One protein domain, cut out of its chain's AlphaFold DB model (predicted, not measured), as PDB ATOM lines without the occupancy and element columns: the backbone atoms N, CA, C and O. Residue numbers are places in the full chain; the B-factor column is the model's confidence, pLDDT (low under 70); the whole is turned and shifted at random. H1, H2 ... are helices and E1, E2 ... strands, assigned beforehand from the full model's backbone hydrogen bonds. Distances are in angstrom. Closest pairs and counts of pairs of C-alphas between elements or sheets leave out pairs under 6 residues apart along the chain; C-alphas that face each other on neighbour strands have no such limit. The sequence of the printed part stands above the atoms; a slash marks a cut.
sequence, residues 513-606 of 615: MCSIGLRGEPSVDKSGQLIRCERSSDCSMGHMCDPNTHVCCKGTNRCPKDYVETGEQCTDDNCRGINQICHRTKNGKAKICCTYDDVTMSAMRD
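This is residues 513 to 606 of the 615 residues of the protein "EB domain-containing protein" of Caenorhabditis elegans (UniProt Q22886). Little regular structure: two loop-rich lobes side by side, one round the small hairpin E1 and E2, the other round a strongly twisted antiparallel sheet, order E3, E5, E4, with H1 beyond them at the end. Named elements, E1 to E5 then H1, hold 31 of the 94 printed residues, a mixed class. The whole is compact, radius of gyration of the C-alphas 13.1 A, spans 44 by 33 by 20 A.

Residues 513 to 542 hold no named element. E1, residues 543 to 545, and E2, residues 552 to 554, form an antiparallel hairpin; N 544 and O 553 are 2.8 A apart, within hydrogen-bond range. E3, residues 563 to 569, comes closest to E1 at the C-alphas of Val 564 and Met 544, 7.2 A. E4, residues 580 to 584, and E5, residues 591 to 596, form a hairpin, N 581 to O 594 2.8 A. E5 also pairs antiparallel with E3, N 564 to O 595 2.7 A. H1, residues 600 to 606, is not on the sheet; its O i to N i+4 pairs are within range.

E1 begins at C-alpha 543 (599.320, 531.112, 460.974). E3 is 14.9 A long, E4 13.0 A, E5 16.5 A. H1, 10.7 A, ends at C-alpha 606 (614.731, 532.235, 483.397).

The farthest C-alphas, Ser 527 and Asp 572, are 44.0 A apart. The printed part has no cut; no link between named elements is long. Residues 598 to 606 have pLDDT under 70.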
ATOM      1  N   MET A 513     604.817 542.914 467.581       80.55
ATOM      2  CA  MET A 513     605.323 542.447 466.294       80.55
ATOM      3  C   MET A 513     605.677 540.965 466.384       80.55
ATOM      4  O   MET A 513     606.245 540.506 467.372       80.55
ATOM      5  N   CYS A 514     605.367 540.228 465.325       82.13
ATOM      6  CA  CYS A 514     605.741 538.832 465.178       82.13
ATOM      7  C   CYS A 514     607.256 538.691 465.007       82.13
ATOM      8  O   CYS A 514     607.830 539.198 464.037       82.13
ATOM      9  N   SER A 515     607.881 537.956 465.921       79.11
ATOM     10  CA  SER A 515     609.287 537.551 465.872       79.11
ATOM     11  C   SER A 515     609.512 536.296 465.018       79.11
ATOM     12  O   SER A 515     610.620 536.082 464.519       79.11
ATOM     13  N   ILE A 516     608.455 535.508 464.787       79.29
ATOM     14  CA  ILE A 516     608.487 534.249 464.029       79.29
ATOM     15  C   ILE A 516     607.725 534.316 462.690       79.29
ATOM     16  O   ILE A 516     607.018 535.284 462.387       79.29
ATOM     17  N   GLY A 517     607.847 533.261 461.878       77.51
ATOM     18  CA  GLY A 517     607.119 533.127 460.613       77.51
ATOM     19  C   GLY A 517     607.562 534.131 459.545       77.51
ATOM     20  O   GLY A 517     608.754 534.275 459.275       77.51
ATOM     21  N   LEU A 518     606.604 534.819 458.908       77.27
ATOM     22  CA  LEU A 518     606.907 535.866 457.916       77.27
ATOM     23  C   LEU A 518     607.386 537.184 458.541       77.27
ATOM     24  O   LEU A 518     607.758 538.088 457.792       77.27
ATOM     25  N   ARG A 519     607.397 537.279 459.881       74.88
ATOM     26  CA  ARG A 519     607.582 538.519 460.648       74.88
ATOM     27  C   ARG A 519     606.539 539.589 460.276       74.88
ATOM     28  O   ARG A 519     605.825 539.488 459.278       74.88
ATOM     29  N   GLY A 520     606.409 540.614 461.111       77.52
ATOM     30  CA  GLY A 520     605.482 541.724 460.865       77.52
ATOM     31  C   GLY A 520     604.262 541.718 461.779       77.52
ATOM     32  O   GLY A 520     604.368 541.363 462.948       77.52
ATOM     33  N   GLU A 521     603.120 542.172 461.262       80.88
ATOM     34  CA  GLU A 521     601.932 542.392 462.085       80.88
ATOM     35  C   GLU A 521     601.251 541.071 462.487       80.88
ATOM     36  O   GLU A 521     601.037 540.193 461.640       80.88
ATOM     37  N   PRO A 522     600.884 540.921 463.770       86.55
ATOM     38  CA  PRO A 522     600.099 539.793 464.238       86.55
ATOM     39  C   PRO A 522     598.673 539.832 463.693       86.55
ATOM     40  O   PRO A 522     598.146 540.857 463.260       86.55
ATOM     41  N   SER A 523     598.023 538.678 463.742       87.24
ATOM     42  CA  SER A 523     596.645 538.530 463.288       87.24
ATOM     43  C   SER A 523     595.706 539.179 464.290       87.24
ATOM     44  O   SER A 523     595.798 538.925 465.493       87.24
ATOM     45  N   VAL A 524     594.776 539.978 463.782       85.56
ATOM     46  CA  VAL A 524     593.718 540.596 464.576       85.56
ATOM     47  C   VAL A 524     592.370 539.976 464.247       85.56
ATOM     48  O   VAL A 524     592.105 539.558 463.117       85.56
ATOM     49  N   ASP A 525     591.508 539.902 465.249       84.08
ATOM     50  CA  ASP A 525     590.129 539.492 465.073       84.08
ATOM     51  C   ASP A 525     589.299 540.608 464.400       84.08
ATOM     52  O   ASP A 525     589.776 541.703 464.095       84.08
ATOM     53  N   LYS A 526     588.000 540.364 464.190       82.68
ATOM     54  CA  LYS A 526     587.096 541.357 463.575       82.68
ATOM     55  C   LYS A 526     586.920 542.644 464.398       82.68
ATOM     56  O   LYS A 526     586.273 543.567 463.915       82.68
ATOM     57  N   SER A 527     587.372 542.677 465.651       72.79
ATOM     58  CA  SER A 527     587.329 543.853 466.525       72.79
ATOM     59  C   SER A 527     588.671 544.586 466.618       72.79
ATOM     60  O   SER A 527     588.761 545.574 467.341       72.79
ATOM     61  N   GLY A 528     589.690 544.138 465.875       75.10
ATOM     62  CA  GLY A 528     591.037 544.703 465.932       75.10
ATOM     63  C   GLY A 528     591.843 544.240 467.150       75.10
ATOM     64  O   GLY A 528     592.903 544.802 467.428       75.10
ATOM     65  N   GLN A 529     591.360 543.235 467.887       75.91
ATOM     66  CA  GLN A 529     592.085 542.645 469.010       75.91
ATOM     67  C   GLN A 529     593.036 541.558 468.518       75.91
ATOM     68  O   GLN A 529     592.706 540.792 467.616       75.91
ATOM     69  N   LEU A 530     594.214 541.486 469.129       81.93
ATOM     70  CA  LEU A 530     595.227 540.481 468.822       81.93
ATOM     71  C   LEU A 530     594.690 539.071 469.104       81.93
ATOM     72  O   LEU A 530     594.175 538.808 470.193       81.93
ATOM     73  N   ILE A 531     594.827 538.161 468.139       87.00
ATOM     74  CA  ILE A 531     594.463 536.752 468.320       87.00
ATOM     75  C   ILE A 531     595.560 536.090 469.154       87.00
ATOM     76  O   ILE A 531     596.677 535.909 468.669       87.00
ATOM     77  N   ARG A 532     595.235 535.757 470.405       87.38
ATOM     78  CA  ARG A 532     596.151 535.096 471.340       87.38
ATOM     79  C   ARG A 532     596.198 533.587 471.118       87.38
ATOM     80  O   ARG A 532     595.205 532.997 470.698       87.38
ATOM     81  N   CYS A 533     597.340 532.988 471.424       88.07
ATOM     82  CA  CYS A 533     597.582 531.554 471.299       88.07
ATOM     83  C   CYS A 533     598.537 531.073 472.392       88.07
ATOM     84  O   CYS A 533     599.390 531.836 472.852       88.07
ATOM     85  N   GLU A 534     598.398 529.812 472.790       85.34
ATOM     86  CA  GLU A 534     599.378 529.116 473.628       85.34
ATOM     87  C   GLU A 534     600.279 528.239 472.755       85.34
ATOM     88  O   GLU A 534     601.474 528.129 473.008       85.34
ATOM     89  N   ARG A 535     599.708 527.662 471.691       83.73
ATOM     90  CA  ARG A 535     600.401 526.800 470.729       83.73
ATOM     91  C   ARG A 535     600.034 527.156 469.303       83.73
ATOM     92  O   ARG A 535     598.973 527.716 469.019       83.73
ATOM     93  N   SER A 536     600.866 526.738 468.356       83.89
ATOM     94  CA  SER A 536     600.589 526.971 466.931       83.89
ATOM     95  C   SER A 536     599.307 526.309 466.417       83.89
ATOM     96  O   SER A 536     598.767 526.739 465.400       83.89
ATOM     97  N   SER A 537     598.791 525.294 467.118       83.39
ATOM     98  CA  SER A 537     597.498 524.664 466.820       83.39
ATOM     99  C   SER A 537     596.287 525.561 467.079       83.39
ATOM    100  O   SER A 537     595.218 525.283 466.539       83.39
ATOM    101  N   ASP A 538     596.442 526.613 467.883       86.65
ATOM    102  CA  ASP A 538     595.346 527.514 468.258       86.65
ATOM    103  C   ASP A 538     595.086 528.567 467.170       86.65
ATOM    104  O   ASP A 538     594.057 529.244 467.157       86.65
ATOM    105  N   CYS A 539     596.023 528.698 466.229       88.69
ATOM    106  CA  CYS A 539     595.963 529.647 465.136       88.69
ATOM    107  C   CYS A 539     595.268 529.058 463.899       88.69
ATOM    108  O   CYS A 539     595.353 527.869 463.595       88.69
ATOM    109  N   SER A 540     594.589 529.917 463.133       89.10
ATOM    110  CA  SER A 540     593.962 529.524 461.867       89.10
ATOM    111  C   SER A 540     594.987 529.039 460.836       89.10
ATOM    112  O   SER A 540     596.160 529.404 460.882       89.10
ATOM    113  N   MET A 541     594.538 528.261 459.844       85.09
ATOM    114  CA  MET A 541     595.407 527.774 458.768       85.09
ATOM    115  C   MET A 541     596.233 528.898 458.126       85.09
ATOM    116  O   MET A 541     595.687 529.916 457.705       85.09
ATOM    117  N   GLY A 542     597.547 528.681 458.015       86.35
ATOM    118  CA  GLY A 542     598.492 529.681 457.502       86.35
ATOM    119  C   GLY A 542     599.011 530.661 458.558       86.35
ATOM    120  O   GLY A 542     599.613 531.672 458.189       86.35
ATOM    121  N   HIS A 543     598.785 530.370 459.841       89.82
ATOM    122  CA  HIS A 543     599.320 531.112 460.974       89.82
ATOM    123  C   HIS A 543     600.013 530.170 461.974       89.82
ATOM    124  O   HIS A 543     599.764 528.965 461.983       89.82
ATOM    125  N   MET A 544     600.895 530.727 462.799       88.95
ATOM    126  CA  MET A 544     601.657 530.038 463.846       88.95
ATOM    127  C   MET A 544     601.733 530.908 465.100       88.95
ATOM    128  O   MET A 544     601.634 532.131 464.995       88.95
ATOM    129  N   CYS A 545     601.896 530.292 466.267       88.51
ATOM    130  CA  CYS A 545     601.925 531.020 467.527       88.51
ATOM    131  C   CYS A 545     603.328 531.524 467.838       88.51
ATOM    132  O   CYS A 545     604.265 530.730 467.863       88.51
ATOM    133  N   ASP A 546     603.477 532.828 468.066       86.48
ATOM    134  CA  ASP A 546     604.743 533.390 468.526       86.48
ATOM    135  C   ASP A 546     604.966 533.073 470.012       86.48
ATOM    136  O   ASP A 546     604.208 533.570 470.847       86.48
ATOM    137  N   PRO A 547     606.002 532.295 470.374       78.81
ATOM    138  CA  PRO A 547     606.219 531.865 471.751       78.81
ATOM    139  C   PRO A 547     606.694 533.002 472.667       78.81
ATOM    140  O   PRO A 547     606.623 532.855 473.882       78.81
ATOM    141  N   ASN A 548     607.168 534.127 472.111       78.44
ATOM    142  CA  ASN A 548     607.603 535.289 472.889       78.44
ATOM    143  C   ASN A 548     606.444 536.248 473.184       78.44
ATOM    144  O   ASN A 548     606.437 536.917 474.213       78.44
ATOM    145  N   THR A 549     605.495 536.372 472.252       77.32
ATOM    146  CA  THR A 549     604.423 537.383 472.323       77.32
ATOM    147  C   THR A 549     603.020 536.791 472.477       77.32
ATOM    148  O   THR A 549     602.076 537.534 472.755       77.32
ATOM    149  N   HIS A 550     602.872 535.469 472.350       85.54
ATOM    150  CA  HIS A 550     601.622 534.707 472.475       85.54
ATOM    151  C   HIS A 550     600.510 535.185 471.537       85.54
ATOM    152  O   HIS A 550     599.342 535.277 471.926       85.54
ATOM    153  N   VAL A 551     600.872 535.521 470.295       87.33
ATOM    154  CA  VAL A 551     599.931 535.954 469.253       87.33
ATOM    155  C   VAL A 551     600.097 535.158 467.965       87.33
ATOM    156  O   VAL A 551     601.186 534.701 467.618       87.33
ATOM    157  N   CYS A 552     598.997 535.009 467.229       89.81
ATOM    158  CA  CYS A 552     598.996 534.304 465.957       89.81
ATOM    159  C   CYS A 552     599.633 535.151 464.856       89.81
ATOM    160  O   CYS A 552     599.093 536.168 464.417       89.81
ATOM    161  N   CYS A 553     600.750 534.671 464.340       89.89
ATOM    162  CA  CYS A 553     601.553 535.303 463.311       89.89
ATOM    163  C   CYS A 553     601.359 534.614 461.971       89.89
ATOM    164  O   CYS A 553     601.230 533.394 461.896       89.89
ATOM    165  N   LYS A 554     601.338 535.388 460.886       88.80
ATOM    166  CA  LYS A 554     601.193 534.822 459.544       88.80
ATOM    167  C   LYS A 554     602.421 533.981 459.190       88.80
ATOM    168  O   LYS A 554     603.556 534.457 459.233       88.80
ATOM    169  N   GLY A 555     602.190 532.742 458.778       84.47
ATOM    170  CA  GLY A 555     603.242 531.842 458.338       84.47
ATOM    171  C   GLY A 555     602.824 530.377 458.378       84.47
ATOM    172  O   GLY A 555     601.901 529.980 459.081       84.47
ATOM    173  N   THR A 556     603.535 529.553 457.615       82.36
ATOM    174  CA  THR A 556     603.312 528.105 457.582       82.36
ATOM    175  C   THR A 556     604.411 527.428 458.375       82.36
ATOM    176  O   THR A 556     605.574 527.522 457.993       82.36
ATOM    177  N   ASN A 557     604.060 526.740 459.460       83.12
ATOM    178  CA  ASN A 557     605.048 526.060 460.284       83.12
ATOM    179  C   ASN A 557     605.604 524.830 459.548       83.12
ATOM    180  O   ASN A 557     604.884 523.861 459.299       83.12
ATOM    181  N   ARG A 558     606.879 524.891 459.155       85.68
ATOM    182  CA  ARG A 558     607.589 523.799 458.465       85.68
ATOM    183  C   ARG A 558     608.471 522.979 459.405       85.68
ATOM    184  O   ARG A 558     609.185 522.094 458.931       85.68
ATOM    185  N   CYS A 559     608.442 523.288 460.696       86.47
ATOM    186  CA  CYS A 559     609.191 522.589 461.725       86.47
ATOM    187  C   CYS A 559     608.512 521.270 462.130       86.47
ATOM    188  O   CYS A 559     607.354 521.020 461.774       86.47
ATOM    189  N   PRO A 560     609.230 520.391 462.851       84.60
ATOM    190  CA  PRO A 560     608.636 519.225 463.492       84.60
ATOM    191  C   PRO A 560     607.516 519.619 464.461       84.60
ATOM    192  O   PRO A 560     607.398 520.774 464.865       84.60
ATOM    193  N   LYS A 561     606.718 518.628 464.870       80.24
ATOM    194  CA  LYS A 561     605.743 518.798 465.951       80.24
ATOM    195  C   LYS A 561     606.452 519.355 467.201       80.24
ATOM    196  O   LYS A 561     607.582 518.955 467.464       80.24
ATOM    197  N   ASP A 562     605.790 520.263 467.918       81.54
ATOM    198  CA  ASP A 562     606.272 520.942 469.136       81.54
ATOM    199  C   ASP A 562     607.355 522.019 468.908       81.54
ATOM    200  O   ASP A 562     607.929 522.545 469.861       81.54
ATOM    201  N   TYR A 563     607.618 522.386 467.649       84.75
ATOM    202  CA  TYR A 563     608.512 523.485 467.287       84.75
ATOM    203  C   TYR A 563     607.844 524.467 466.328       84.75
ATOM    204  O   TYR A 563     607.018 524.068 465.510       84.75
ATOM    205  N   VAL A 564     608.276 525.724 466.355       85.08
ATOM    206  CA  VAL A 564     607.839 526.816 465.478       85.08
ATOM    207  C   VAL A 564     609.006 527.440 464.728       85.08
ATOM    208  O   VAL A 564     610.117 527.567 465.243       85.08
ATOM    209  N   GLU A 565     608.762 527.821 463.478       85.05
ATOM    210  CA  GLU A 565     609.785 528.370 462.589       85.05
ATOM    211  C   GLU A 565     610.145 529.816 462.961       85.05
ATOM    212  O   GLU A 565     609.292 530.698 462.929       85.05
ATOM    213  N   THR A 566     611.424 530.095 463.221       81.55
ATOM    214  CA  THR A 566     611.904 531.436 463.623       81.55
ATOM    215  C   THR A 566     612.002 532.436 462.461       81.55
ATOM    216  O   THR A 566     612.278 533.620 462.663       81.55
ATOM    217  N   GLY A 567     611.814 531.960 461.228       77.74
ATOM    218  CA  GLY A 567     612.019 532.715 459.991       77.74
ATOM    219  C   GLY A 567     613.485 532.797 459.541       77.74
ATOM    220  O   GLY A 567     613.767 533.385 458.497       77.74
ATOM    221  N   GLU A 568     614.425 532.208 460.286       81.87
ATOM    222  CA  GLU A 568     615.852 532.188 459.936       81.87
ATOM    223  C   GLU A 568     616.232 530.910 459.172       81.87
ATOM    224  O   GLU A 568     615.695 529.826 459.417       81.87
ATOM    225  N   GLN A 569     617.166 531.030 458.226       83.70
ATOM    226  CA  GLN A 569     617.779 529.879 457.558       83.70
ATOM    227  C   GLN A 569     618.996 529.414 458.354       83.70
ATOM    228  O   GLN A 569     619.718 530.238 458.913       83.70
ATOM    229  N   CYS A 570     619.251 528.109 458.369       85.22
ATOM    230  CA  CYS A 570     620.460 527.606 459.008       85.22
ATOM    231  C   CYS A 570     621.695 527.917 458.165       85.22
ATOM    232  O   CYS A 570     621.698 527.691 456.951       85.22
ATOM    233  N   THR A 571     622.777 528.294 458.833       81.31
ATOM    234  CA  THR A 571     624.131 528.307 458.268       81.31
ATOM    235  C   THR A 571     624.929 527.195 458.936       81.31
ATOM    236  O   THR A 571     624.998 527.158 460.160       81.31
ATOM    237  N   ASP A 572     625.489 526.270 458.151       80.52
ATOM    238  CA  ASP A 572     626.329 525.164 458.645       80.52
ATOM    239  C   ASP A 572     625.685 524.318 459.760       80.52
ATOM    240  O   ASP A 572     626.315 523.994 460.760       80.52
ATOM    241  N   ASP A 573     624.399 523.984 459.596       80.07
ATOM    242  CA  ASP A 573     623.591 523.229 460.574       80.07
ATOM    243  C   ASP A 573     623.418 523.909 461.945       80.07
ATOM    244  O   ASP A 573     622.859 523.312 462.865       80.07
ATOM    245  N   ASN A 574     623.777 525.192 462.045       83.49
ATOM    246  CA  ASN A 574     623.615 526.010 463.239       83.49
ATOM    247  C   ASN A 574     622.556 527.105 463.056       83.49
ATOM    248  O   ASN A 574     622.336 527.639 461.963       83.49
ATOM    249  N   CYS A 575     621.928 527.450 464.176       85.10
ATOM    250  CA  CYS A 575     620.964 528.532 464.330       85.10
ATOM    251  C   CYS A 575     621.494 529.548 465.350       85.10
ATOM    252  O   CYS A 575     622.320 529.201 466.194       85.10
ATOM    253  N   ARG A 576     621.051 530.810 465.284       81.41
ATOM    254  CA  ARG A 576     621.557 531.865 466.182       81.41
ATOM    255  C   ARG A 576     621.105 531.692 467.631       81.41
ATOM    256  O   ARG A 576     621.825 532.093 468.541       81.41
ATOM    257  N   GLY A 577     619.908 531.152 467.851       72.24
ATOM    258  CA  GLY A 577     619.339 531.016 469.189       72.24
ATOM    259  C   GLY A 577     619.804 529.756 469.917       72.24
ATOM    260  O   GLY A 577     619.855 528.676 469.342       72.24
ATOM    261  N   ILE A 578     620.044 529.893 471.224       72.00
ATOM    262  CA  ILE A 578     620.540 528.834 472.126       72.00
ATOM    263  C   ILE A 578     619.604 527.606 472.174       72.00
ATOM    264  O   ILE A 578     620.049 526.499 472.458       72.00
ATOM    265  N   ASN A 579     618.317 527.782 471.853       76.10
ATOM    266  CA  ASN A 579     617.292 526.730 471.867       76.10
ATOM    267  C   ASN A 579     616.667 526.488 470.487       76.10
ATOM    268  O   ASN A 579     615.503 526.100 470.386       76.10
ATOM    269  N   GLN A 580     617.417 526.763 469.422       85.56
ATOM    270  CA  GLN A 580     616.951 526.571 468.057       85.56
ATOM    271  C   GLN A 580     617.582 525.321 467.450       85.56
ATOM    272  O   GLN A 580     618.786 525.102 467.566       85.56
ATOM    273  N   ILE A 581     616.774 524.513 466.770       89.01
ATOM    274  CA  ILE A 581     617.250 523.371 465.992       89.01
ATOM    275  C   ILE A 581     617.241 523.716 464.509       89.01
ATOM    276  O   ILE A 581     616.325 524.384 464.019       89.01
ATOM    277  N   CYS A 582     618.235 523.213 463.784       90.46
ATOM    278  CA  CYS A 582     618.216 523.263 462.336       90.46
ATOM    279  C   CYS A 582     617.392 522.098 461.770       90.46
ATOM    280  O   CYS A 582     617.716 520.928 461.983       90.46
ATOM    281  N   HIS A 583     616.328 522.402 461.025       89.32
ATOM    282  CA  HIS A 583     615.444 521.405 460.429       89.32
ATOM    283  C   HIS A 583     615.439 521.476 458.901       89.32
ATOM    284  O   HIS A 583     615.287 522.539 458.295       89.32
ATOM    285  N   ARG A 584     615.545 520.314 458.251       88.15
ATOM    286  CA  ARG A 584     615.428 520.198 456.796       88.15
ATOM    287  C   ARG A 584     613.972 519.971 456.404       88.15
ATOM    288  O   ARG A 584     613.386 518.946 456.729       88.15
ATOM    289  N   THR A 585     613.418 520.918 455.653       83.78
ATOM    290  CA  THR A 585     612.024 520.878 455.179       83.78
ATOM    291  C   THR A 585     611.719 519.618 454.352       83.78
ATOM    292  O   THR A 585     612.598 519.092 453.667       83.78
ATOM    293  N   LYS A 586     610.450 519.174 454.333       79.73
ATOM    294  CA  LYS A 586     609.993 517.971 453.594       79.73
ATOM    295  C   LYS A 586     610.373 517.955 452.107       79.73
ATOM    296  O   LYS A 586     610.581 516.891 451.540       79.73
ATOM    297  N   ASN A 587     610.510 519.127 451.488       76.38
ATOM    298  CA  ASN A 587     610.877 519.252 450.074       76.38
ATOM    299  C   ASN A 587     612.398 519.151 449.841       76.38
ATOM    300  O   ASN A 587     612.846 519.258 448.704       76.38
ATOM    301  N   GLY A 588     613.206 519.026 450.899       73.91
ATOM    302  CA  GLY A 588     614.661 518.859 450.849       73.91
ATOM    303  C   GLY A 588     615.468 520.101 450.445       73.91
ATOM    304  O   GLY A 588     616.698 520.051 450.517       73.91
ATOM    305  N   LYS A 589     614.795 521.192 450.046       75.96
ATOM    306  CA  LYS A 589     615.387 522.393 449.424       75.96
ATOM    307  C   LYS A 589     615.901 523.451 450.403       75.96
ATOM    308  O   LYS A 589     616.731 524.257 450.009       75.96
ATOM    309  N   ALA A 590     615.415 523.472 451.643       81.79
ATOM    310  CA  ALA A 590     615.781 524.488 452.630       81.79
ATOM    311  C   ALA A 590     616.024 523.874 454.015       81.79
ATOM    312  O   ALA A 590     615.304 522.948 454.415       81.79
ATOM    313  N   LYS A 591     617.021 524.424 454.719       88.31
ATOM    314  CA  LYS A 591     617.311 524.213 456.141       88.31
ATOM    315  C   LYS A 591     616.879 525.470 456.910       88.31
ATOM    316  O   LYS A 591     617.326 526.564 456.574       88.31
ATOM    317  N   ILE A 592     615.985 525.316 457.878       88.41
ATOM    318  CA  ILE A 592     615.349 526.413 458.626       88.41
ATOM    319  C   ILE A 592     615.564 526.246 460.127       88.41
ATOM    320  O   ILE A 592     615.720 525.123 460.606       88.41
ATOM    321  N   CYS A 593     615.529 527.353 460.858       89.28
ATOM    322  CA  CYS A 593     615.639 527.359 462.308       89.28
ATOM    323  C   CYS A 593     614.268 527.245 462.978       89.28
ATOM    324  O   CYS A 593     613.303 527.916 462.603       89.28
ATOM    325  N   CYS A 594     614.197 526.373 463.979       88.74
ATOM    326  CA  CYS A 594     612.978 526.018 464.691       88.74
ATOM    327  C   CYS A 594     613.195 526.176 466.198       88.74
ATOM    328  O   CYS A 594     614.159 525.626 466.724       88.74
ATOM    329  N   THR A 595     612.319 526.895 466.894       86.94
ATOM    330  CA  THR A 595     612.327 527.043 468.362       86.94
ATOM    331  C   THR A 595     611.169 526.266 468.978       86.94
ATOM    332  O   THR A 595     610.232 525.918 468.272       86.94
ATOM    333  N   TYR A 596     611.232 525.951 470.265       82.51
ATOM    334  CA  TYR A 596     610.193 525.178 470.952       82.51
ATOM    335  C   TYR A 596     608.854 525.948 471.018       82.51
ATOM    336  O   TYR A 596     608.871 527.158 471.241       82.51
ATOM    337  N   ASP A 597     607.724 525.257 470.816       73.36
ATOM    338  CA  ASP A 597     606.349 525.818 470.818       73.36
ATOM    339  C   ASP A 597     605.763 525.935 472.246       73.36
ATOM    340  O   ASP A 597     604.712 526.535 472.413       73.36
ATOM    341  N   ASP A 598     606.416 525.374 473.280       65.05
ATOM    342  CA  ASP A 598     605.875 525.319 474.654       65.05
ATOM    343  C   ASP A 598     606.649 526.183 475.675       65.05
ATOM    344  O   ASP A 598     607.873 526.090 475.838       65.05
ATOM    345  N   VAL A 599     605.894 527.008 476.402       54.35
ATOM    346  CA  VAL A 599     606.346 528.080 477.308       54.35
ATOM    347  C   VAL A 599     606.899 527.527 478.622       54.35
ATOM    348  O   VAL A 599     607.754 528.154 479.257       54.35
ATOM    349  N   THR A 600     606.480 526.324 479.024       52.40
ATOM    350  CA  THR A 600     606.858 525.751 480.327       52.40
ATOM    351  C   THR A 600     608.366 525.564 480.501       52.40
ATOM    352  O   THR A 600     608.856 525.606 481.626       52.40
ATOM    353  N   MET A 601     609.128 525.421 479.410       47.62
ATOM    354  CA  MET A 601     610.588 525.265 479.474       47.62
ATOM    355  C   MET A 601     611.358 526.590 479.370       47.62
ATOM    356  O   MET A 601     612.489 526.648 479.853       47.62
ATOM    357  N   SER A 602     610.776 527.657 478.806       46.87
ATOM    358  CA  SER A 602     611.388 528.998 478.829       46.87
ATOM    359  C   SER A 602     611.276 529.627 480.221       46.87
ATOM    360  O   SER A 602     612.282 530.077 480.764       46.87
ATOM    361  N   ALA A 603     610.108 529.521 480.869       46.03
ATOM    362  CA  ALA A 603     609.905 530.011 482.236       46.03
ATOM    363  C   ALA A 603     610.755 529.260 483.283       46.03
ATOM    364  O   ALA A 603     611.253 529.860 484.236       46.03
ATOM    365  N   MET A 604     610.993 527.954 483.094       47.98
ATOM    366  CA  MET A 604     611.917 527.196 483.953       47.98
ATOM    367  C   MET A 604     613.379 527.630 483.783       47.98
ATOM    368  O   MET A 604     614.176 527.464 484.706       47.98
ATOM    369  N   ARG A 605     613.753 528.192 482.628       49.58
ATOM    370  CA  ARG A 605     615.139 528.578 482.339       49.58
ATOM    371  C   ARG A 605     615.488 529.981 482.811       49.58
ATOM    372  O   ARG A 605     616.610 530.170 483.273       49.58
ATOM    373  N   ASP A 606     614.540 530.912 482.788       48.86
ATOM    374  CA  ASP A 606     614.731 532.235 483.397       48.86
ATOM    375  C   ASP A 606     614.907 532.125 484.920       48.86
ATOM    376  O   ASP A 606     615.746 532.811 485.502       48.86
TER     377      ASP A 606